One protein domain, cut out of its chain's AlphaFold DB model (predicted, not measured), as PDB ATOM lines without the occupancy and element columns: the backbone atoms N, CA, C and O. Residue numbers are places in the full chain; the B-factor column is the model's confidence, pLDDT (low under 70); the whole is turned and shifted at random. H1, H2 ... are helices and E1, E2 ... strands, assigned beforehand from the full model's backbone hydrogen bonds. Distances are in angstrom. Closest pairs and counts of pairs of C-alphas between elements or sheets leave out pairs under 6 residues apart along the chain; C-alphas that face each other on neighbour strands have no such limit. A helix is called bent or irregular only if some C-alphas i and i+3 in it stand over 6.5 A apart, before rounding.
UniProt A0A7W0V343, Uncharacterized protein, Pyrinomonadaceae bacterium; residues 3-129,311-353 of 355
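What this domain is: This is residues 3 to 129 and 311 to 353 of the 355 residues of an uncharacterized protein of Pyrinomonadaceae bacterium (UniProt A0A7W0V343). A short two-stranded ribbon, E1 and E2, runs between a slab of two long helices side by side, H5 and H6b, and the short irregular helix H8 on the other side; the arm H6a folds back beside the beginnings of H5 and H6b. The short helices H1 to H4 lead up to the slab, H9 meets H3 near the end of the printed part, and residues 4 to 10 stick out as a free tail. The printed part has 170 residues with nine named helices and two named strands, in the order H1 H2 H3 H4 H5 H6 E1 H7 E2 H8 H9, and the sheet E1 - E2 is antiparallel. The class is mostly helix. The whole is compact, with a radius of gyration of the C-alphas of 17.1 A, and spans 52 by 39 by 36 A.

Where its parts are: Begin at C-alpha 119, at (73.965, 52.013, 78.594), where strand E1, residues 119 to 121, starts; its partner E2 is residues 322 to 324. The longest helix by residues is H6, residues 80 to 110, assigned as one helix by its hydrogen bonds but bent: C-alphas 87 and 90 are 9.4 A apart. Read it as two arms, H6a, residues 80 to 87, 10.6 A long, and H6b, residues 90 to 110, 29.9 A long. Find C-alpha 48 at (51.549, 35.364, 77.653); from there H5, residues 48 to 68, runs 30.4 A. Earlier come H1, residues 13 to 16, H2, residues 20 to 23, H3, residues 27 to 30, and H4, residues 37 to 42. After the cut you meet H7, residues 315 to 318, and H8, residues 335 to 341, 10.1 A long and irregular, with C-alphas 336 and 339 7.1 A apart. H9, residues 349 to 352, ends at C-alpha 352, at (82.701, 36.410, 91.129).

How they stand to each other: Look first at the sheet: E1 and E2 are antiparallel at 173 degrees, with N 120 and O 323 2.9 A apart and N 323 and O 120 2.8 A apart, both within hydrogen-bond range. The closest C-alphas of E2 and H8, those of Val 322 and Val 338, are 7.7 A apart. H5 is apart from both strands. H5 and H6b touch, closest at the C-alphas of Ile 59 and Leu 100, 6.6 A, at a shallow tilt of 13 degrees, the same way. H5 and H6a form a helical hairpin, touching at a shallow tilt of 8 degrees, opposite ways, with the C-alphas of Ala 55 and Ala 80 closest at 5.2 A. H6b touches H6a with residues 92 to 97 alone, closest at the C-alphas of Leu 84 and Leu 93, 5.5 A. H4 and H5 are near each other, with 7 pairs of C-alphas within 10 A. H1 touches H4, closest at the C-alphas of Arg 16 and Ala 37, 6.3 A. H1 and H2 touch only at the corner, and only just, with 3 pairs of C-alphas within 8 A; the closest are those of Arg 16 and Phe 22, 5.7 A. H3 touches H9, closest at the C-alphas of Ile 30 and Ala 351, 7.0 A. H7 touches no helix. In H4, H5, H6a and H6b every O i to N i+4 pair is within hydrogen-bond range; H8 has 1 of 3, beside 3 of 4 O i to N i+3 pairs, and H1, H2, H3, H7 and H9 are too short for an O i to N i+4 pair.

The domain as a whole: The two C-alphas farthest apart, those of Asn 7 and Gly 113, are 55.3 A apart. Residues 130 to 310 are not printed, and C-alphas 129 and 311 stand 14.2 A apart across the cut. Of the links that are printed whole, H5 to H6 is long, with 11 residues. The mean pLDDT of the printed part is 82.0; look for values under 70 at residues 11 to 26, 36 to 46 and 345 to 353.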
ATOM      1  N   ASP A   3      77.632  18.187  85.929       88.94
ATOM      2  CA  ASP A   3      78.841  18.354  86.727       88.94
ATOM      3  C   ASP A   3      79.848  17.306  86.258       88.94
ATOM      4  O   ASP A   3      79.687  16.117  86.534       88.94
ATOM      5  N   THR A   4      80.860  17.752  85.512       88.81
ATOM      6  CA  THR A   4      81.875  16.867  84.921       88.81
ATOM      7  C   THR A   4      82.759  16.215  85.984       88.81
ATOM      8  O   THR A   4      83.171  15.074  85.812       88.81
ATOM      9  N   GLN A   5      82.982  16.885  87.122       89.56
ATOM     10  CA  GLN A   5      83.785  16.348  88.226       89.56
ATOM     11  C   GLN A   5      83.036  15.258  88.991       89.56
ATOM     12  O   GLN A   5      83.641  14.296  89.457       89.56
ATOM     13  N   ARG A   6      81.713  15.401  89.124       90.31
ATOM     14  CA  ARG A   6      80.854  14.410  89.791       90.31
ATOM     15  C   ARG A   6      80.231  13.392  88.837       90.31
ATOM     16  O   ARG A   6      79.549  12.488  89.308       90.31
ATOM     17  N   ASN A   7      80.447  13.541  87.529       92.81
ATOM     18  CA  ASN A   7      79.849  12.720  86.479       92.81
ATOM     19  C   ASN A   7      78.316  12.616  86.602       92.81
ATOM     20  O   ASN A   7      77.748  11.534  86.498       92.81
ATOM     21  N   GLN A   8      77.634  13.729  86.881       92.19
ATOM     22  CA  GLN A   8      76.205  13.698  87.200       92.19
ATOM     23  C   GLN A   8      75.453  14.912  86.658       92.19
ATOM     24  O   GLN A   8      75.895  16.059  86.774       92.19
ATOM     25  N   LEU A   9      74.256  14.673  86.120       85.06
ATOM     26  CA  LEU A   9      73.307  15.733  85.798       85.06
ATOM     27  C   LEU A   9      72.805  16.413  87.087       85.06
ATOM     28  O   LEU A   9      72.206  15.774  87.950       85.06
ATOM     29  N   GLN A  10      73.029  17.719  87.200       78.62
ATOM     30  CA  GLN A  10      72.611  18.576  88.313       78.62
ATOM     31  C   GLN A  10      71.849  19.799  87.807       78.62
ATOM     32  O   GLN A  10      72.226  20.400  86.804       78.62
ATOM     33  N   GLY A  11      70.843  20.269  88.536       67.38
ATOM     34  CA  GLY A  11      70.026  21.384  88.072       67.38
ATOM     35  C   GLY A  11      68.809  20.925  87.272       67.38
ATOM     36  O   GLY A  11      68.624  19.755  86.944       67.38
ATOM     37  N   GLY A  12      67.960  21.888  86.932       63.88
ATOM     38  CA  GLY A  12      66.715  21.667  86.205       63.88
ATOM     39  C   GLY A  12      65.679  22.710  86.599       63.88
ATOM     40  O   GLY A  12      65.957  23.592  87.413       63.88
ATOM     41  N   VAL A  13      64.473  22.612  86.039       58.66
ATOM     42  CA  VAL A  13      63.366  23.524  86.383       58.66
ATOM     43  C   VAL A  13      63.080  23.498  87.891       58.66
ATOM     44  O   VAL A  13      62.882  24.548  88.490       58.66
ATOM     45  N   LEU A  14      63.163  22.324  88.528       57.81
ATOM     46  CA  LEU A  14      62.944  22.172  89.972       57.81
ATOM     47  C   LEU A  14      64.024  22.850  90.830       57.81
ATOM     48  O   LEU A  14      63.702  23.398  91.880       57.81
ATOM     49  N   ASP A  15      65.281  22.879  90.383       59.22
ATOM     50  CA  ASP A  15      66.336  23.600  91.105       59.22
ATOM     51  C   ASP A  15      66.240  25.121  90.901       59.22
ATOM     52  O   ASP A  15      66.617  25.866  91.800       59.22
ATOM     53  N   ARG A  16      65.640  25.611  89.797       56.34
ATOM     54  CA  ARG A  16      65.290  27.043  89.647       56.34
ATOM     55  C   ARG A  16      64.242  27.504  90.668       56.34
ATOM     56  O   ARG A  16      64.227  28.675  91.036       56.34
ATOM     57  N   LEU A  17      63.382  26.596  91.139       54.38
ATOM     58  CA  LEU A  17      62.381  26.887  92.173       54.38
ATOM     59  C   LEU A  17      62.993  26.975  93.584       54.38
ATOM     60  O   LEU A  17      62.381  27.554  94.479       54.38
ATOM     61  N   ARG A  18      64.213  26.456  93.787       55.84
ATOM     62  CA  ARG A  18      64.980  26.549  95.041       55.84
ATOM     63  C   ARG A  18      65.871  27.798  95.006       55.84
ATOM     64  O   ARG A  18      67.072  27.710  94.760       55.84
ATOM     65  N   GLY A  19      65.243  28.961  95.197       50.16
ATOM     66  CA  GLY A  19      65.764  30.299  94.871       50.16
ATOM     67  C   GLY A  19      67.207  30.636  95.278       50.16
ATOM     68  O   GLY A  19      67.875  31.332  94.515       50.16
ATOM     69  N   ASP A  20      67.721  30.114  96.393       52.22
ATOM     70  CA  ASP A  20      69.067  30.453  96.889       52.22
ATOM     71  C   ASP A  20      70.191  29.931  95.974       52.22
ATOM     72  O   ASP A  20      71.179  30.624  95.733       52.22
ATOM     73  N   ARG A  21      70.006  28.751  95.362       54.41
ATOM     74  CA  ARG A  21      70.984  28.144  94.433       54.41
ATOM     75  C   ARG A  21      70.953  28.738  93.023       54.41
ATOM     76  O   ARG A  21      71.818  28.430  92.212       54.41
ATOM     77  N   PHE A  22      69.927  29.525  92.696       56.44
ATOM     78  CA  PHE A  22      69.786  30.140  91.374       56.44
ATOM     79  C   PHE A  22      70.575  31.447  91.243       56.44
ATOM     80  O   PHE A  22      70.893  31.864  90.128       56.44
ATOM     81  N   ILE A  23      70.859  32.096  92.375       57.97
ATOM     82  CA  ILE A  23      71.613  33.348  92.438       57.97
ATOM     83  C   ILE A  23      73.064  33.038  92.806       57.97
ATOM     84  O   ILE A  23      73.949  33.400  92.030       57.97
ATOM     85  N   GLN A  24      73.290  32.318  93.916       60.28
ATOM     86  CA  GLN A  24      74.635  32.053  94.427       60.28
ATOM     87  C   GLN A  24      75.478  31.207  93.463       60.28
ATOM     88  O   GLN A  24      75.039  30.149  93.006       60.28
ATOM     89  N   GLY A  25      76.692  31.673  93.157       63.62
ATOM     90  CA  GLY A  25      77.617  31.027  92.222       63.62
ATOM     91  C   GLY A  25      77.229  31.174  90.745       63.62
ATOM     92  O   GLY A  25      77.673  30.382  89.909       63.62
ATOM     93  N   SER A  26      76.385  32.156  90.409       68.94
ATOM     94  CA  SER A  26      75.989  32.474  89.031       68.94
ATOM     95  C   SER A  26      76.343  33.913  88.657       68.94
ATOM     96  O   SER A  26      76.576  34.758  89.515       68.94
ATOM     97  N   PHE A  27      76.287  34.236  87.360       73.75
ATOM     98  CA  PHE A  27      76.512  35.604  86.884       73.75
ATOM     99  C   PHE A  27      75.541  36.628  87.492       73.75
ATOM    100  O   PHE A  27      75.815  37.816  87.429       73.75
ATOM    101  N   ARG A  28      74.416  36.204  88.090       75.00
ATOM    102  CA  ARG A  28      73.418  37.124  88.650       75.00
ATOM    103  C   ARG A  28      73.905  37.904  89.869       75.00
ATOM    104  O   ARG A  28      73.327  38.945  90.159       75.00
ATOM    105  N   GLU A  29      74.963  37.441  90.530       78.81
ATOM    106  CA  GLU A  29      75.583  38.137  91.666       78.81
ATOM    107  C   GLU A  29      76.167  39.504  91.289       78.81
ATOM    108  O   GLU A  29      76.378  40.342  92.160       78.81
ATOM    109  N   ILE A  30      76.413  39.748  89.999       80.62
ATOM    110  CA  ILE A  30      76.995  41.010  89.532       80.62
ATOM    111  C   ILE A  30      75.972  42.150  89.444       80.62
ATOM    112  O   ILE A  30      76.383  43.296  89.274       80.62
ATOM    113  N   PHE A  31      74.665  41.860  89.492       85.69
ATOM    114  CA  PHE A  31      73.627  42.871  89.280       85.69
ATOM    115  C   PHE A  31      73.059  43.396  90.599       85.69
ATOM    116  O   PHE A  31      72.621  42.631  91.456       85.69
ATOM    117  N   ASP A  32      72.924  44.716  90.689       85.50
ATOM    118  CA  ASP A  32      72.176  45.408  91.743       85.50
ATOM    119  C   ASP A  32      70.663  45.145  91.647       85.50
ATOM    120  O   ASP A  32      69.918  45.283  92.625       85.50
ATOM    121  N   TYR A  33      70.189  44.772  90.455       87.75
ATOM    122  CA  TYR A  33      68.818  44.342  90.219       87.75
ATOM    123  C   TYR A  33      68.750  43.146  89.269       87.75
ATOM    124  O   TYR A  33      69.271  43.187  88.159       87.75
ATOM    125  N   HIS A  34      68.008  42.121  89.675       83.19
ATOM    126  CA  HIS A  34      67.573  41.020  88.825       83.19
ATOM    127  C   HIS A  34      66.150  40.584  89.242       83.19
ATOM    128  O   HIS A  34      65.771  40.749  90.410       83.19
ATOM    129  N   PRO A  35      65.336  40.007  88.339       73.69
ATOM    130  CA  PRO A  35      64.042  39.439  88.705       73.69
ATOM    131  C   PRO A  35      64.226  38.254  89.663       73.69
ATOM    132  O   PRO A  35      65.289  37.626  89.719       73.69
ATOM    133  N   SER A  36      63.197  37.927  90.450       65.50
ATOM    134  CA  SER A  36      63.300  36.806  91.390       65.50
ATOM    135  C   SER A  36      63.349  35.454  90.660       65.50
ATOM    136  O   SER A  36      62.709  35.258  89.622       65.50
ATOM    137  N   ALA A  37      64.104  34.501  91.219       54.31
ATOM    138  CA  ALA A  37      64.341  33.170  90.645       54.31
ATOM    139  C   ALA A  37      63.042  32.394  90.354       54.31
ATOM    140  O   ALA A  37      62.857  31.850  89.267       54.31
ATOM    141  N   ILE A  38      62.105  32.425  91.309       52.25
ATOM    142  CA  ILE A  38      60.799  31.759  91.213       52.25
ATOM    143  C   ILE A  38      59.970  32.346  90.058       52.25
ATOM    144  O   ILE A  38      59.367  31.598  89.293       52.25
ATOM    145  N   LYS A  39      59.990  33.673  89.876       55.78
ATOM    146  CA  LYS A  39      59.247  34.354  88.800       55.78
ATOM    147  C   LYS A  39      59.869  34.107  87.424       55.78
ATOM    148  O   LYS A  39      59.159  33.850  86.461       55.78
ATOM    149  N   SER A  40      61.200  34.061  87.358       52.31
ATOM    150  CA  SER A  40      61.938  33.790  86.115       52.31
ATOM    151  C   SER A  40      61.671  32.384  85.555       52.31
ATOM    152  O   SER A  40      61.700  32.189  84.346       52.31
ATOM    153  N   GLY A  41      61.404  31.392  86.414       53.69
ATOM    154  CA  GLY A  41      61.012  30.043  85.988       53.69
ATOM    155  C   GLY A  41      59.538  29.923  85.588       53.69
ATOM    156  O   GLY A  41      59.227  29.235  84.618       53.69
ATOM    157  N   LEU A  42      58.639  30.608  86.307       57.00
ATOM    158  CA  LEU A  42      57.192  30.577  86.054       57.00
ATOM    159  C   LEU A  42      56.787  31.326  84.780       57.00
ATOM    160  O   LEU A  42      55.831  30.911  84.129       57.00
ATOM    161  N   GLY A  43      57.533  32.358  84.372       55.78
ATOM    162  CA  GLY A  43      57.248  33.123  83.152       55.78
ATOM    163  C   GLY A  43      57.215  32.288  81.863       55.78
ATOM    164  O   GLY A  43      56.573  32.706  80.904       55.78
ATOM    165  N   TYR A  44      57.846  31.104  81.852       56.62
ATOM    166  CA  TYR A  44      57.831  30.159  80.724       56.62
ATOM    167  C   TYR A  44      56.667  29.150  80.763       56.62
ATOM    168  O   TYR A  44      56.479  28.402  79.807       56.62
ATOM    169  N   ALA A  45      55.911  29.097  81.861       60.75
ATOM    170  CA  ALA A  45      54.728  28.244  82.022       60.75
ATOM    171  C   ALA A  45      53.430  29.057  82.174       60.75
ATOM    172  O   ALA A  45      52.337  28.493  82.166       60.75
ATOM    173  N   ALA A  46      53.543  30.377  82.342       63.50
ATOM    174  CA  ALA A  46      52.417  31.280  82.484       63.50
ATOM    175  C   ALA A  46      51.843  31.694  81.114       63.50
ATOM    176  O   ALA A  46      52.582  31.792  80.130       63.50
ATOM    177  N   PRO A  47      50.533  32.001  81.035       73.56
ATOM    178  CA  PRO A  47      49.946  32.591  79.839       73.56
ATOM    179  C   PRO A  47      50.665  33.891  79.436       73.56
ATOM    180  O   PRO A  47      51.029  34.673  80.319       73.56
ATOM    181  N   PRO A  48      50.786  34.206  78.131       76.50
ATOM    182  CA  PRO A  48      51.549  35.364  77.653       76.50
ATOM    183  C   PRO A  48      51.181  36.707  78.299       76.50
ATOM    184  O   PRO A  48      52.048  37.541  78.550       76.50
ATOM    185  N   VAL A  49      49.895  36.922  78.597       78.25
ATOM    186  CA  VAL A  49      49.419  38.148  79.259       78.25
ATOM    187  C   VAL A  49      49.942  38.248  80.692       78.25
ATOM    188  O   VAL A  49      50.336  39.329  81.118       78.25
ATOM    189  N   SER A  50      49.999  37.135  81.424       78.75
ATOM    190  CA  SER A  50      50.556  37.102  82.778       78.75
ATOM    191  C   SER A  50      52.047  37.432  82.754       78.75
ATOM    192  O   SER A  50      52.480  38.324  83.481       78.75
ATOM    193  N   THR A  51      52.805  36.807  81.846       79.00
ATOM    194  CA  THR A  51      54.229  37.112  81.627       79.00
ATOM    195  C   THR A  51      54.438  38.591  81.287       79.00
ATOM    196  O   THR A  51      55.359  39.222  81.798       79.00
ATOM    197  N   TYR A  52      53.550  39.185  80.487       84.88
ATOM    198  CA  TYR A  52      53.592  40.612  80.168       84.88
ATOM    199  C   TYR A  52      53.328  41.512  81.381       84.88
ATOM    200  O   TYR A  52      54.082  42.454  81.616       84.88
ATOM    201  N   LEU A  53      52.304  41.228  82.188       85.12
ATOM    202  CA  LEU A  53      52.020  42.006  83.399       85.12
ATOM    203  C   LEU A  53      53.163  41.919  84.420       85.12
ATOM    204  O   LEU A  53      53.507  42.920  85.054       85.12
ATOM    205  N   GLU A  54      53.788  40.749  84.551       83.12
ATOM    206  CA  GLU A  54      54.982  40.576  85.378       83.12
ATOM    207  C   GLU A  54      56.164  41.393  84.849       83.12
ATOM    208  O   GLU A  54      56.798  42.109  85.626       83.12
ATOM    209  N   ALA A  55      56.394  41.374  83.533       86.75
ATOM    210  CA  ALA A  55      57.426  42.176  82.884       86.75
ATOM    211  C   ALA A  55      57.251  43.679  83.171       86.75
ATOM    212  O   ALA A  55      58.209  44.376  83.512       86.75
ATOM    213  N   LEU A  56      56.012  44.180  83.106       89.38
ATOM    214  CA  LEU A  56      55.699  45.569  83.455       89.38
ATOM    215  C   LEU A  56      55.955  45.867  84.939       89.38
ATOM    216  O   LEU A  56      56.467  46.937  85.275       89.38
ATOM    217  N   SER A  57      55.629  44.929  85.833       88.00
ATOM    218  CA  SER A  57      55.925  45.058  87.264       88.00
ATOM    219  C   SER A  57      57.431  45.139  87.529       88.00
ATOM    220  O   SER A  57      57.863  45.919  88.383       88.00
ATOM    221  N   ASP A  58      58.234  44.377  86.790       88.31
ATOM    222  CA  ASP A  58      59.689  44.380  86.926       88.31
ATOM    223  C   ASP A  58      60.319  45.692  86.452       88.31
ATOM    224  O   ASP A  58      61.174  46.229  87.154       88.31
ATOM    225  N   ILE A  59      59.814  46.303  85.375       91.31
ATOM    226  CA  ILE A  59      60.236  47.653  84.961       91.31
ATOM    227  C   ILE A  59      59.999  48.683  86.084       91.31
ATOM    228  O   ILE A  59      60.869  49.506  86.379       91.31
ATOM    229  N   VAL A  60      58.843  48.629  86.757       91.38
ATOM    230  CA  VAL A  60      58.541  49.542  87.876       91.38
ATOM    231  C   VAL A  60      59.530  49.345  89.028       91.38
ATOM    232  O   VAL A  60      60.038  50.326  89.580       91.38
ATOM    233  N   ARG A  61      59.844  48.091  89.379       91.06
ATOM    234  CA  ARG A  61      60.819  47.776  90.435       91.06
ATOM    235  C   ARG A  61      62.230  48.215  90.060       91.06
ATOM    236  O   ARG A  61      62.918  48.774  90.911       91.06
ATOM    237  N   LEU A  62      62.639  47.995  88.812       92.38
ATOM    238  CA  LEU A  62      63.925  48.441  88.284       92.38
ATOM    239  C   LEU A  62      64.076  49.947  88.486       92.38
ATOM    240  O   LEU A  62      65.056  50.380  89.085       92.38
ATOM    241  N   ARG A  63      63.075  50.744  88.090       92.31
ATOM    242  CA  ARG A  63      63.095  52.202  88.287       92.31
ATOM    243  C   ARG A  63      63.217  52.592  89.757       92.31
ATOM    244  O   ARG A  63      64.002  53.475  90.097       92.31
ATOM    245  N   GLN A  64      62.431  51.964  90.631       92.25
ATOM    246  CA  GLN A  64      62.473  52.245  92.069       92.25
ATOM    247  C   GLN A  64      63.859  51.957  92.655       92.25
ATOM    248  O   GLN A  64      64.377  52.759  93.429       92.25
ATOM    249  N   LYS A  65      64.472  50.836  92.262       92.06
ATOM    250  CA  LYS A  65      65.818  50.452  92.698       92.06
ATOM    251  C   LYS A  65      66.893  51.374  92.130       92.06
ATOM    252  O   LYS A  65      67.743  51.805  92.898       92.06
ATOM    253  N   ALA A  66      66.793  51.752  90.857       91.31
ATOM    254  CA  ALA A  66      67.698  52.710  90.228       91.31
ATOM    255  C   ALA A  66      67.670  54.072  90.944       91.31
ATOM    256  O   ALA A  66      68.717  54.608  91.284       91.31
ATOM    257  N   ARG A  67      66.478  54.600  91.262       88.25
ATOM    258  CA  ARG A  67      66.321  55.860  92.018       88.25
ATOM    259  C   ARG A  67      66.863  55.786  93.449       88.25
ATOM    260  O   ARG A  67      67.277  56.798  94.000       88.25
ATOM    261  N   ALA A  68      66.806  54.611  94.072       89.56
ATOM    262  CA  ALA A  68      67.301  54.403  95.430       89.56
ATOM    263  C   ALA A  68      68.806  54.087  95.485       89.56
ATOM    264  O   ALA A  68      69.382  54.071  96.579       89.56
ATOM    265  N   ALA A  69      69.438  53.807  94.341       88.31
ATOM    266  CA  ALA A  69      70.853  53.490  94.266       88.31
ATOM    267  C   ALA A  69      71.690  54.710  94.670       88.31
ATOM    268  O   ALA A  69      71.456  55.829  94.223       88.31
ATOM    269  N   ARG A  70      72.673  54.485  95.546       81.00
ATOM    270  CA  ARG A  70      73.603  55.523  96.030       81.00
ATOM    271  C   ARG A  70      75.017  55.363  95.471       81.00
ATOM    272  O   ARG A  70      75.878  56.191  95.745       81.00
ATOM    273  N   GLY A  71      75.263  54.264  94.757       80.88
ATOM    274  CA  GLY A  71      76.544  53.970  94.131       80.88
ATOM    275  C   GLY A  71      76.729  54.731  92.814       80.88
ATOM    276  O   GLY A  71      75.745  55.160  92.213       80.88
ATOM    277  N   PRO A  72      77.979  54.873  92.341       83.12
ATOM    278  CA  PRO A  72      78.280  55.534  91.070       83.12
ATOM    279  C   PRO A  72      77.823  54.726  89.844       83.12
ATOM    280  O   PRO A  72      77.713  55.280  88.755       83.12
ATOM    281  N   VAL A  73      77.567  53.425  90.013       87.25
ATOM    282  CA  VAL A  73      77.067  52.513  88.981       87.25
ATOM    283  C   VAL A  73      75.888  51.743  89.565       87.25
ATOM    284  O   VAL A  73      75.950  51.300  90.710       87.25
ATOM    285  N   PHE A  74      74.831  51.603  88.769       90.06
ATOM    286  CA  PHE A  74      73.713  50.705  89.032       90.06
ATOM    287  C   PHE A  74      73.597  49.742  87.852       90.06
ATOM    288  O   PHE A  74      73.314  50.171  86.732       90.06
ATOM    289  N   PHE A  75      73.839  48.456  88.090       90.38
ATOM    290  CA  PHE A  75      73.830  47.430  87.057       90.38
ATOM    291  C   PHE A  75      72.603  46.529  87.196       90.38
ATOM    292  O   PHE A  75      72.421  45.843  88.199       90.38
ATOM    293  N   ALA A  76      71.740  46.533  86.182       91.19
ATOM    294  CA  ALA A  76      70.460  45.838  86.214       91.19
ATOM    295  C   ALA A  76      70.347  44.799  85.097       91.19
ATOM    296  O   ALA A  76      70.722  45.055  83.955       91.19
ATOM    297  N   TYR A  77      69.746  43.659  85.425       89.25
ATOM    298  CA  TYR A  77      69.361  42.611  84.493       89.25
ATOM    299  C   TYR A  77      67.839  42.490  84.439       89.25
ATOM    300  O   TYR A  77      67.173  42.332  85.465       89.25
ATOM    301  N   THR A  78      67.288  42.514  83.228       86.69
ATOM    302  CA  THR A  78      65.876  42.224  82.970       86.69
ATOM    303  C   THR A  78      65.769  40.975  82.106       86.69
ATOM    304  O   THR A  78      66.204  40.960  80.963       86.69
ATOM    305  N   GLY A  79      65.209  39.900  82.665       81.81
ATOM    306  CA  GLY A  79      65.010  38.642  81.935       81.81
ATOM    307  C   GLY A  79      63.674  38.559  81.194       81.81
ATOM    308  O   GLY A  79      63.417  37.582  80.502       81.81
ATOM    309  N   ALA A  80      62.790  39.545  81.368       84.69
ATOM    310  CA  ALA A  80      61.411  39.448  80.899       84.69
ATOM    311  C   ALA A  80      61.278  39.552  79.371       84.69
ATOM    312  O   ALA A  80      60.338  38.998  78.801       84.69
ATOM    313  N   SER A  81      62.219  40.235  78.709       88.94
ATOM    314  CA  SER A  81      62.287  40.331  77.246       88.94
ATOM    315  C   SER A  81      62.392  38.958  76.589       88.94
ATOM    316  O   SER A  81      61.722  38.724  75.587       88.94
ATOM    317  N   ASP A  82      63.167  38.044  77.172       87.94
ATOM    318  CA  ASP A  82      63.370  36.708  76.622       87.94
ATOM    319  C   ASP A  82      62.103  35.846  76.729       87.94
ATOM    320  O   ASP A  82      61.575  35.370  75.723       87.94
ATOM    321  N   SER A  83      61.504  35.754  77.922       84.25
ATOM    322  CA  SER A  83      60.223  35.056  78.111       84.25
ATOM    323  C   SER A  83      59.114  35.619  77.210       84.25
ATOM    324  O   SER A  83      58.295  34.869  76.674       84.25
ATOM    325  N   LEU A  84      59.082  36.943  77.007       89.12
ATOM    326  CA  LEU A  84      58.140  37.590  76.092       89.12
ATOM    327  C   LEU A  84      58.445  37.309  74.621       89.12
ATOM    328  O   LEU A  84      57.502  37.156  73.848       89.12
ATOM    329  N   ALA A  85      59.710  37.216  74.219       90.56
ATOM    330  CA  ALA A  85      60.067  36.800  72.868       90.56
ATOM    331  C   ALA A  85      59.587  35.365  72.611       90.56
ATOM    332  O   ALA A  85      58.879  35.117  71.632       90.56
ATOM    333  N   HIS A  86      59.884  34.453  73.539       88.50
ATOM    334  CA  HIS A  86      59.500  33.051  73.453       88.50
ATOM    335  C   HIS A  86      57.984  32.834  73.413       88.50
ATOM    336  O   HIS A  86      57.521  32.027  72.609       88.50
ATOM    337  N   LEU A  87      57.208  33.520  74.263       85.00
ATOM    338  CA  LEU A  87      55.777  33.226  74.444       85.00
ATOM    339  C   LEU A  87      54.834  34.331  73.961       85.00
ATOM    340  O   LEU A  87      53.737  34.056  73.479       85.00
ATOM    341  N   GLY A  88      55.232  35.588  74.133       83.50
ATOM    342  CA  GLY A  88      54.404  36.761  73.851       83.50
ATOM    343  C   GLY A  88      54.486  37.270  72.413       83.50
ATOM    344  O   GLY A  88      53.639  38.067  71.994       83.50
ATOM    345  N   GLY A  89      55.480  36.811  71.655       89.38
ATOM    346  CA  GLY A  89      55.693  37.217  70.274       89.38
ATOM    347  C   GLY A  89      56.127  38.681  70.134       89.38
ATOM    348  O   GLY A  89      56.282  39.431  71.101       89.38
ATOM    349  N   GLN A  90      56.292  39.119  68.882       92.94
ATOM    350  CA  GLN A  90      56.831  40.449  68.573       92.94
ATOM    351  C   GLN A  90      56.003  41.595  69.166       92.94
ATOM    352  O   GLN A  90      56.561  42.607  69.581       92.94
ATOM    353  N   ARG A  91      54.670  41.462  69.207       92.75
ATOM    354  CA  ARG A  91      53.778  42.539  69.662       92.75
ATOM    355  C   ARG A  91      53.987  42.867  71.140       92.75
ATOM    356  O   ARG A  91      54.149  44.038  71.477       92.75
ATOM    357  N   LEU A  92      53.974  41.855  72.010       92.00
ATOM    358  CA  LEU A  92      54.143  42.071  73.448       92.00
ATOM    359  C   LEU A  92      55.577  42.483  73.780       92.00
ATOM    360  O   LEU A  92      55.762  43.385  74.595       92.00
ATOM    361  N   LEU A  93      56.572  41.914  73.089       93.38
ATOM    362  CA  LEU A  93      57.961  42.341  73.232       93.38
ATOM    363  C   LEU A  93      58.141  43.822  72.864       93.38
ATOM    364  O   LEU A  93      58.708  44.573  73.649       93.38
ATOM    365  N   ARG A  94      57.608  44.277  71.722       94.69
ATOM    366  CA  ARG A  94      57.675  45.696  71.320       94.69
ATOM    367  C   ARG A  94      57.015  46.618  72.343       94.69
ATOM    368  O   ARG A  94      57.574  47.657  72.671       94.69
ATOM    369  N   SER A  95      55.855  46.225  72.870       94.69
ATOM    370  CA  SER A  95      55.156  46.987  73.914       94.69
ATOM    371  C   SER A  95      55.987  47.093  75.197       94.69
ATOM    372  O   SER A  95      56.080  48.160  75.799       94.69
ATOM    373  N   PHE A  96      56.638  45.998  75.598       94.00
ATOM    374  CA  PHE A  96      57.555  45.985  76.733       94.00
ATOM    375  C   PHE A  96      58.781  46.878  76.497       94.00
ATOM    376  O   PHE A  96      59.133  47.660  77.375       94.00
ATOM    377  N   LEU A  97      59.400  46.811  75.313       94.50
ATOM    378  CA  LEU A  97      60.563  47.633  74.964       94.50
ATOM    379  C   LEU A  97      60.227  49.128  74.929       94.50
ATOM    380  O   LEU A  97      61.006  49.924  75.438       94.50
ATOM    381  N   ALA A  98      59.050  49.509  74.423       95.69
ATOM    382  CA  ALA A  98      58.577  50.893  74.497       95.69
ATOM    383  C   ALA A  98      58.429  51.361  75.954       95.69
ATOM    384  O   ALA A  98      58.829  52.464  76.310       95.69
ATOM    385  N   ARG A  99      57.922  50.492  76.839       95.19
ATOM    386  CA  ARG A  99      57.813  50.822  78.263       95.19
ATOM    387  C   ARG A  99      59.169  50.902  78.967       95.19
ATOM    388  O   ARG A  99      59.327  51.678  79.915       95.19
ATOM    389  N   LEU A 100      60.126  50.079  78.546       94.38
ATOM    390  CA  LEU A 100      61.502  50.163  79.014       94.38
ATOM    391  C   LEU A 100      62.107  51.510  78.600       94.38
ATOM    392  O   LEU A 100      62.648  52.190  79.463       94.38
ATOM    393  N   ASP A 101      61.935  51.924  77.345       95.00
ATOM    394  CA  ASP A 101      62.402  53.219  76.833       95.00
ATOM    395  C   ASP A 101      61.847  54.402  77.647       95.00
ATOM    396  O   ASP A 101      62.626  55.179  78.203       95.00
ATOM    397  N   ASP A 102      60.526  54.454  77.871       95.56
ATOM    398  CA  ASP A 102      59.890  55.452  78.751       95.56
ATOM    399  C   ASP A 102      60.540  55.495  80.143       95.56
ATOM    400  O   ASP A 102      60.758  56.552  80.737       95.56
ATOM    401  N   THR A 103      60.838  54.316  80.692       94.31
ATOM    402  CA  THR A 103      61.400  54.183  82.038       94.31
ATOM    403  C   THR A 103      62.841  54.669  82.097       94.31
ATOM    404  O   THR A 103      63.247  55.268  83.092       94.31
ATOM    405  N   ILE A 104      63.611  54.444  81.038       93.50
ATOM    406  CA  ILE A 104      64.979  54.938  80.917       93.50
ATOM    407  C   ILE A 104      64.980  56.457  80.742       93.50
ATOM    408  O   ILE A 104      65.746  57.140  81.423       93.50
ATOM    409  N   ALA A 105      64.083  56.999  79.915       93.25
ATOM    410  CA  ALA A 105      63.893  58.441  79.776       93.25
ATOM    411  C   ALA A 105      63.539  59.096  81.121       93.25
ATOM    412  O   ALA A 105      64.074  60.151  81.470       93.25
ATOM    413  N   ASP A 106      62.689  58.444  81.912       92.56
ATOM    414  CA  ASP A 106      62.361  58.869  83.268       92.56
ATOM    415  C   ASP A 106      63.578  58.822  84.210       92.56
ATOM    416  O   ASP A 106      63.828  59.798  84.911       92.56
ATOM    417  N   ILE A 107      64.374  57.744  84.205       91.75
ATOM    418  CA  ILE A 107      65.607  57.639  85.015       91.75
ATOM    419  C   ILE A 107      66.603  58.750  84.661       91.75
ATOM    420  O   ILE A 107      67.221  59.331  85.551       91.75
ATOM    421  N   LEU A 108      66.751  59.066  83.373       91.81
ATOM    422  CA  LEU A 108      67.609  60.157  82.913       91.81
ATOM    423  C   LEU A 108      67.093  61.519  83.395       91.81
ATOM    424  O   LEU A 108      67.889  62.338  83.854       91.81
ATOM    425  N   ARG A 109      65.775  61.750  83.328       90.19
ATOM    426  CA  ARG A 109      65.132  62.995  83.778       90.19
ATOM    427  C   ARG A 109      65.224  63.187  85.291       90.19
ATOM    428  O   ARG A 109      65.445  64.302  85.747       90.19
ATOM    429  N   ASP A 110      65.050  62.107  86.046       88.06
ATOM    430  CA  ASP A 110      65.103  62.091  87.513       88.06
ATOM    431  C   ASP A 110      66.544  62.108  88.062       88.06
ATOM    432  O   ASP A 110      66.745  62.211  89.272       88.06
ATOM    433  N   GLY A 111      67.537  61.934  87.188       82.25
ATOM    434  CA  GLY A 111      68.949  61.835  87.534       82.25
ATOM    435  C   GLY A 111      69.578  63.140  88.036       82.25
ATOM    436  O   GLY A 111      68.982  64.212  87.968       82.25
ATOM    437  N   ASP A 112      70.829  63.053  88.502       75.50
ATOM    438  CA  ASP A 112      71.584  64.167  89.105       75.50
ATOM    439  C   ASP A 112      71.932  65.264  88.079       75.50
ATOM    440  O   ASP A 112      73.018  65.280  87.497       75.50
ATOM    441  N   GLY A 113      70.978  66.152  87.781       71.00
ATOM    442  CA  GLY A 113      71.193  67.341  86.949       71.00
ATOM    443  C   GLY A 113      71.717  67.039  85.540       71.00
ATOM    444  O   GLY A 113      72.529  67.793  85.009       71.00
ATOM    445  N   GLY A 114      71.310  65.910  84.951       73.12
ATOM    446  CA  GLY A 114      71.769  65.481  83.626       73.12
ATOM    447  C   GLY A 114      73.144  64.807  83.607       73.12
ATOM    448  O   GLY A 114      73.726  64.661  82.533       73.12
ATOM    449  N   ARG A 115      73.685  64.377  84.756       84.31
ATOM    450  CA  ARG A 115      74.931  63.587  84.841       84.31
ATOM    451  C   ARG A 115      74.726  62.087  84.686       84.31
ATOM    452  O   ARG A 115      75.674  61.390  84.337       84.31
ATOM    453  N   THR A 116      73.510  61.593  84.900       89.69
ATOM    454  CA  THR A 116      73.200  60.174  84.710       89.69
ATOM    455  C   THR A 116      73.487  59.768  83.267       89.69
ATOM    456  O   THR A 116      73.055  60.425  82.315       89.69
ATOM    457  N   ARG A 117      74.253  58.692  83.106       90.50
ATOM    458  CA  ARG A 117      74.504  58.031  81.827       90.50
ATOM    459  C   ARG A 117      73.903  56.646  81.885       90.50
ATOM    460  O   ARG A 117      73.908  56.007  82.933       90.50
ATOM    461  N   VAL A 118      73.345  56.215  80.767       93.06
ATOM    462  CA  VAL A 118      72.695  54.917  80.654       93.06
ATOM    463  C   VAL A 118      73.268  54.216  79.443       93.06
ATOM    464  O   VAL A 118      73.308  54.786  78.353       93.06
ATOM    465  N   THR A 119      73.666  52.968  79.653       93.62
ATOM    466  CA  THR A 119      73.965  52.013  78.594       93.62
ATOM    467  C   THR A 119      72.998  50.846  78.733       93.62
ATOM    468  O   THR A 119      72.813  50.322  79.830       93.62
ATOM    469  N   ILE A 120      72.395  50.435  77.622       93.75
ATOM    470  CA  ILE A 120      71.532  49.255  77.533       93.75
ATOM    471  C   ILE A 120      72.129  48.337  76.484       93.75
ATOM    472  O   ILE A 120      72.497  48.801  75.406       93.75
ATOM    473  N   PHE A 121      72.198  47.045  76.777       93.44
ATOM    474  CA  PHE A 121      72.579  46.049  75.790       93.44
ATOM    475  C   PHE A 121      71.767  44.768  75.940       93.44
ATOM    476  O   PHE A 121      71.227  44.485  77.009       93.44
ATOM    477  N   SER A 122      71.694  44.019  74.845       93.56
ATOM    478  CA  SER A 122      71.173  42.653  74.804       93.56
ATOM    479  C   SER A 122      72.340  41.690  74.637       93.56
ATOM    480  O   SER A 122      73.254  41.955  73.857       93.56
ATOM    481  N   ASP A 123      72.314  40.583  75.364       89.69
ATOM    482  CA  ASP A 123      73.299  39.506  75.261       89.69
ATOM    483  C   ASP A 123      73.112  38.664  73.992       89.69
ATOM    484  O   ASP A 123      74.086  38.131  73.462       89.69
ATOM    485  N   HIS A 124      71.884  38.582  73.482       93.38
ATOM    486  CA  HIS A 124      71.560  37.915  72.224       93.38
ATOM    487  C   HIS A 124      70.310  38.501  71.549       93.38
ATOM    488  O   HIS A 124      69.628  39.379  72.091       93.38
ATOM    489  N   GLY A 125      70.026  38.004  70.345       93.88
ATOM    490  CA  GLY A 125      68.797  38.263  69.602       93.88
ATOM    491  C   GLY A 125      67.750  37.162  69.802       93.88
ATOM    492  O   GLY A 125      67.882  36.308  70.676       93.88
ATOM    493  N   ASN A 126      66.685  37.180  69.003       92.94
ATOM    494  CA  ASN A 126      65.642  36.153  68.980       92.94
ATOM    495  C   ASN A 126      65.052  36.059  67.564       92.94
ATOM    496  O   ASN A 126      64.651  37.070  66.986       92.94
ATOM    497  N   HIS A 127      64.925  34.845  67.021       94.81
ATOM    498  CA  HIS A 127      64.352  34.639  65.690       94.81
ATOM    499  C   HIS A 127      62.876  34.237  65.803       94.81
ATOM    500  O   HIS A 127      62.545  33.134  66.239       94.81
ATOM    501  N   PHE A 128      61.971  35.127  65.395       94.12
ATOM    502  CA  PHE A 128      60.529  34.864  65.384       94.12
ATOM    503  C   PHE A 128      60.117  34.029  64.175       94.12
ATOM    504  O   PHE A 128      60.181  34.508  63.044       94.12
ATOM    505  N   ARG A 129      59.652  32.801  64.410       92.69
ATOM    506  CA  ARG A 129      59.179  31.889  63.359       92.69
ATOM    507  C   ARG A 129      58.421  30.708  63.947       92.69
ATOM    508  O   ARG A 129      58.374  30.516  65.155       92.69
ATOM    509  N   GLY A 311      70.079  30.843  70.415       92.38
ATOM    510  CA  GLY A 311      71.122  29.894  70.816       92.38
ATOM    511  C   GLY A 311      71.843  29.187  69.670       92.38
ATOM    512  O   GLY A 311      72.884  28.588  69.931       92.38
ATOM    513  N   ASN A 312      71.347  29.270  68.433       95.12
ATOM    514  CA  ASN A 312      72.114  28.842  67.260       95.12
ATOM    515  C   ASN A 312      73.037  29.970  66.740       95.12
ATOM    516  O   ASN A 312      73.063  31.081  67.278       95.12
ATOM    517  N   LEU A 313      73.812  29.688  65.691       95.94
ATOM    518  CA  LEU A 313      74.703  30.662  65.047       95.94
ATOM    519  C   LEU A 313      74.009  31.667  64.122       95.94
ATOM    520  O   LEU A 313      74.665  32.602  63.666       95.94
ATOM    521  N   GLY A 314      72.717  31.493  63.851       96.12
ATOM    522  CA  GLY A 314      71.944  32.341  62.954       96.12
ATOM    523  C   GLY A 314      71.963  33.803  63.389       96.12
ATOM    524  O   GLY A 314      71.925  34.123  64.583       96.12
ATOM    525  N   ARG A 315      72.038  34.700  62.409       95.56
ATOM    526  CA  ARG A 315      72.156  36.150  62.583       95.56
ATOM    527  C   ARG A 315      71.140  36.711  63.574       95.56
ATOM    528  O   ARG A 315      71.544  37.296  64.572       95.56
ATOM    529  N   GLU A 316      69.851  36.447  63.391       95.00
ATOM    530  CA  GLU A 316      68.777  36.981  64.238       95.00
ATOM    531  C   GLU A 316      68.844  36.488  65.689       95.00
ATOM    532  O   GLU A 316      68.339  37.154  66.588       95.00
ATOM    533  N   GLN A 317      69.445  35.321  65.932       94.44
ATOM    534  CA  GLN A 317      69.646  34.769  67.277       94.44
ATOM    535  C   GLN A 317      70.932  35.298  67.925       94.44
ATOM    536  O   GLN A 317      71.078  35.254  69.144       94.44
ATOM    537  N   SER A 318      71.856  35.806  67.113       93.94
ATOM    538  CA  SER A 318      73.192  36.241  67.518       93.94
ATOM    539  C   SER A 318      73.275  37.748  67.735       93.94
ATOM    540  O   SER A 318      73.996  38.209  68.616       93.94
ATOM    541  N   GLU A 319      72.546  38.519  66.932       93.62
ATOM    542  CA  GLU A 319      72.550  39.974  66.981       93.62
ATOM    543  C   GLU A 319      71.728  40.482  68.166       93.62
ATOM    544  O   GLU A 319      70.497  40.468  68.165       93.62
ATOM    545  N   GLY A 320      72.440  40.949  69.188       93.44
ATOM    546  CA  GLY A 320      71.892  41.850  70.191       93.44
ATOM    547  C   GLY A 320      71.957  43.307  69.728       93.44
ATOM    548  O   GLY A 320      72.138  43.625  68.555       93.44
ATOM    549  N   PHE A 321      71.861  44.219  70.685       93.88
ATOM    550  CA  PHE A 321      72.124  45.637  70.464       93.88
ATOM    551  C   PHE A 321      72.900  46.197  71.647       93.88
ATOM    552  O   PHE A 321      72.885  45.624  72.735       93.88
ATOM    553  N   VAL A 322      73.531  47.350  71.447       95.06
ATOM    554  CA  VAL A 322      74.041  48.192  72.527       95.06
ATOM    555  C   VAL A 322      73.753  49.649  72.190       95.06
ATOM    556  O   VAL A 322      73.942  50.090  71.059       95.06
ATOM    557  N   MET A 323      73.264  50.394  73.171       94.50
ATOM    558  CA  MET A 323      72.974  51.821  73.067       94.50
ATOM    559  C   MET A 323      73.509  52.515  74.311       94.50
ATOM    560  O   MET A 323      73.398  51.971  75.409       94.50
ATOM    561  N   SER A 324      74.072  53.712  74.158       93.25
ATOM    562  CA  SER A 324      74.609  54.487  75.276       93.25
ATOM    563  C   SER A 324      74.321  55.974  75.116       93.25
ATOM    564  O   SER A 324      74.410  56.511  74.013       93.25
ATOM    565  N   THR A 325      74.013  56.650  76.224       92.19
ATOM    566  CA  THR A 325      73.939  58.120  76.282       92.19
ATOM    567  C   THR A 325      75.285  58.775  76.590       92.19
ATOM    568  O   THR A 325      75.385  59.999  76.596       92.19
ATOM    569  N   GLU A 326      76.323  57.988  76.877       88.06
ATOM    570  CA  GLU A 326      77.643  58.505  77.240       88.06
ATOM    571  C   GLU A 326      78.485  58.891  76.029       88.06
ATOM    572  O   GLU A 326      79.147  59.928  76.044       88.06
ATOM    573  N   ARG A 327      78.476  58.058  74.987       88.50
ATOM    574  CA  ARG A 327      79.327  58.223  73.807       88.50
ATOM    575  C   ARG A 327      78.774  57.464  72.607       88.50
ATOM    576  O   ARG A 327      77.998  56.523  72.762       88.50
ATOM    577  N   GLY A 328      79.233  57.850  71.418       92.12
ATOM    578  CA  GLY A 328      79.017  57.068  70.203       92.12
ATOM    579  C   GLY A 328      79.747  55.726  70.279       92.12
ATOM    580  O   GLY A 328      80.877  55.659  70.764       92.12
ATOM    581  N   LEU A 329      79.093  54.670  69.802       94.62
ATOM    582  CA  LEU A 329      79.635  53.314  69.764       94.62
ATOM    583  C   LEU A 329      79.907  52.892  68.313       94.62
ATOM    584  O   LEU A 329      79.232  53.388  67.406       94.62
ATOM    585  N   PRO A 330      80.872  51.986  68.072       93.44
ATOM    586  CA  PRO A 330      81.041  51.358  66.766       93.44
ATOM    587  C   PRO A 330      79.749  50.691  66.285       93.44
ATOM    588  O   PRO A 330      78.961  50.193  67.086       93.44
ATOM    589  N   SER A 331      79.553  50.643  64.966       92.94
ATOM    590  CA  SER A 331      78.349  50.057  64.364       92.94
ATOM    591  C   SER A 331      78.234  48.546  64.572       92.94
ATOM    592  O   SER A 331      77.141  48.003  64.467       92.94
ATOM    593  N   VAL A 332      79.354  47.867  64.834       93.94
ATOM    594  CA  VAL A 332      79.416  46.434  65.124       93.94
ATOM    595  C   VAL A 332      80.440  46.217  66.234       93.94
ATOM    596  O   VAL A 332      81.536  46.779  66.183       93.94
ATOM    597  N   LEU A 333      80.074  45.403  67.222       93.81
ATOM    598  CA  LEU A 333      80.904  45.014  68.358       93.81
ATOM    599  C   LEU A 333      80.653  43.546  68.687       93.81
ATOM    600  O   LEU A 333      79.528  43.058  68.558       93.81
ATOM    601  N   ARG A 334      81.673  42.861  69.196       93.50
ATOM    602  CA  ARG A 334      81.482  41.599  69.913       93.50
ATOM    603  C   ARG A 334      81.029  41.880  71.341       93.50
ATOM    604  O   ARG A 334      81.407  42.884  71.939       93.50
ATOM    605  N   ALA A 335      80.291  40.946  71.942       89.88
ATOM    606  CA  ALA A 335      79.813  41.089  73.321       89.88
ATOM    607  C   ALA A 335      80.955  41.361  74.325       89.88
ATOM    608  O   ALA A 335      80.818  42.193  75.220       89.88
ATOM    609  N   GLY A 336      82.118  40.724  74.133       88.56
ATOM    610  CA  GLY A 336      83.305  40.942  74.968       88.56
ATOM    611  C   GLY A 336      83.922  42.345  74.858       88.56
ATOM    612  O   GLY A 336      84.660  42.757  75.749       88.56
ATOM    613  N   GLU A 337      83.602  43.099  73.806       92.06
ATOM    614  CA  GLU A 337      84.151  44.435  73.540       92.06
ATOM    615  C   GLU A 337      83.292  45.553  74.147       92.06
ATOM    616  O   GLU A 337      83.764  46.682  74.267       92.06
ATOM    617  N   VAL A 338      82.059  45.252  74.580       90.38
ATOM    618  CA  VAL A 338      81.088  46.247  75.074       90.38
ATOM    619  C   VAL A 338      81.664  47.084  76.213       90.38
ATOM    620  O   VAL A 338      81.598  48.307  76.155       90.38
ATOM    621  N   TRP A 339      82.280  46.453  77.218       88.56
ATOM    622  CA  TRP A 339      82.847  47.162  78.373       88.56
ATOM    623  C   TRP A 339      83.932  48.165  77.968       88.56
ATOM    624  O   TRP A 339      83.900  49.323  78.386       88.56
ATOM    625  N   GLY A 340      84.848  47.740  77.093       89.56
ATOM    626  CA  GLY A 340      85.885  48.612  76.546       89.56
ATOM    627  C   GLY A 340      85.293  49.741  75.703       89.56
ATOM    628  O   GLY A 340      85.681  50.897  75.868       89.56
ATOM    629  N   ALA A 341      84.304  49.430  74.861       90.88
ATOM    630  CA  ALA A 341      83.642  50.396  73.990       90.88
ATOM    631  C   ALA A 341      82.907  51.493  74.773       90.88
ATOM    632  O   ALA A 341      82.972  52.658  74.386       90.88
ATOM    633  N   ILE A 342      82.267  51.157  75.899       89.12
ATOM    634  CA  ILE A 342      81.593  52.140  76.765       89.12
ATOM    635  C   ILE A 342      82.549  52.837  77.743       89.12
ATOM    636  O   ILE A 342      82.127  53.717  78.482       89.12
ATOM    637  N   GLY A 343      83.836  52.474  77.766       84.44
ATOM    638  CA  GLY A 343      84.831  53.070  78.662       84.44
ATOM    639  C   GLY A 343      84.628  52.742  80.142       84.44
ATOM    640  O   GLY A 343      85.144  53.459  80.998       84.44
ATOM    641  N   SER A 344      83.885  51.678  80.448       78.50
ATOM    642  CA  SER A 344      83.710  51.184  81.811       78.50
ATOM    643  C   SER A 344      84.696  50.050  82.085       78.50
ATOM    644  O   SER A 344      84.908  49.202  81.212       78.50
ATOM    645  N   PRO A 345      85.294  49.972  83.286       69.75
ATOM    646  CA  PRO A 345      86.041  48.782  83.659       69.75
ATOM    647  C   PRO A 345      85.102  47.575  83.579       69.75
ATOM    648  O   PRO A 345      83.981  47.619  84.088       69.75
ATOM    649  N   SER A 346      85.553  46.500  82.927       66.62
ATOM    650  CA  SER A 346      84.795  45.249  82.926       66.62
ATOM    651  C   SER A 346      84.553  44.823  84.380       66.62
ATOM    652  O   SER A 346      85.498  44.901  85.177       66.62
ATOM    653  N   PRO A 347      83.332  44.391  84.754       64.38
ATOM    654  CA  PRO A 347      83.070  43.837  86.074       64.38
ATOM    655  C   PRO A 347      84.072  42.708  86.317       64.38
ATOM    656  O   PRO A 347      84.022  41.660  85.677       64.38
ATOM    657  N   SER A 348      85.072  42.965  87.161       51.00
ATOM    658  CA  SER A 348      86.208  42.056  87.306       51.00
ATOM    659  C   SER A 348      85.729  40.656  87.708       51.00
ATOM    660  O   SER A 348      84.836  40.531  88.546       51.00
ATOM    661  N   LYS A 349      86.387  39.600  87.208       43.47
ATOM    662  CA  LYS A 349      86.182  38.224  87.705       43.47
ATOM    663  C   LYS A 349      86.377  38.114  89.228       43.47
ATOM    664  O   LYS A 349      85.812  37.217  89.838       43.47
ATOM    665  N   SER A 350      87.101  39.038  89.871       38.94
ATOM    666  CA  SER A 350      87.206  39.109  91.338       38.94
ATOM    667  C   SER A 350      85.899  39.460  92.058       38.94
ATOM    668  O   SER A 350      85.791  39.186  93.248       38.94
ATOM    669  N   ALA A 351      84.894  40.007  91.366       39.78
ATOM    670  CA  ALA A 351      83.540  40.122  91.910       39.78
ATOM    671  C   ALA A 351      82.843  38.751  92.008       39.78
ATOM    672  O   ALA A 351      82.083  38.540  92.942       39.78
ATOM    673  N   LEU A 352      83.176  37.806  91.115       38.75
ATOM    674  CA  LEU A 352      82.701  36.410  91.129       38.75
ATOM    675  C   LEU A 352      83.532  35.494  92.046       38.75
ATOM    676  O   LEU A 352      83.144  34.360  92.292       38.75
ATOM    677  N   ALA A 353      84.701  35.954  92.512       29.31
ATOM    678  CA  ALA A 353      85.576  35.210  93.427       29.31
ATOM    679  C   ALA A 353      85.303  35.521  94.910       29.31
ATOM    680  O   ALA A 353      85.931  34.938  95.793       29.31
TER     681      ALA A 353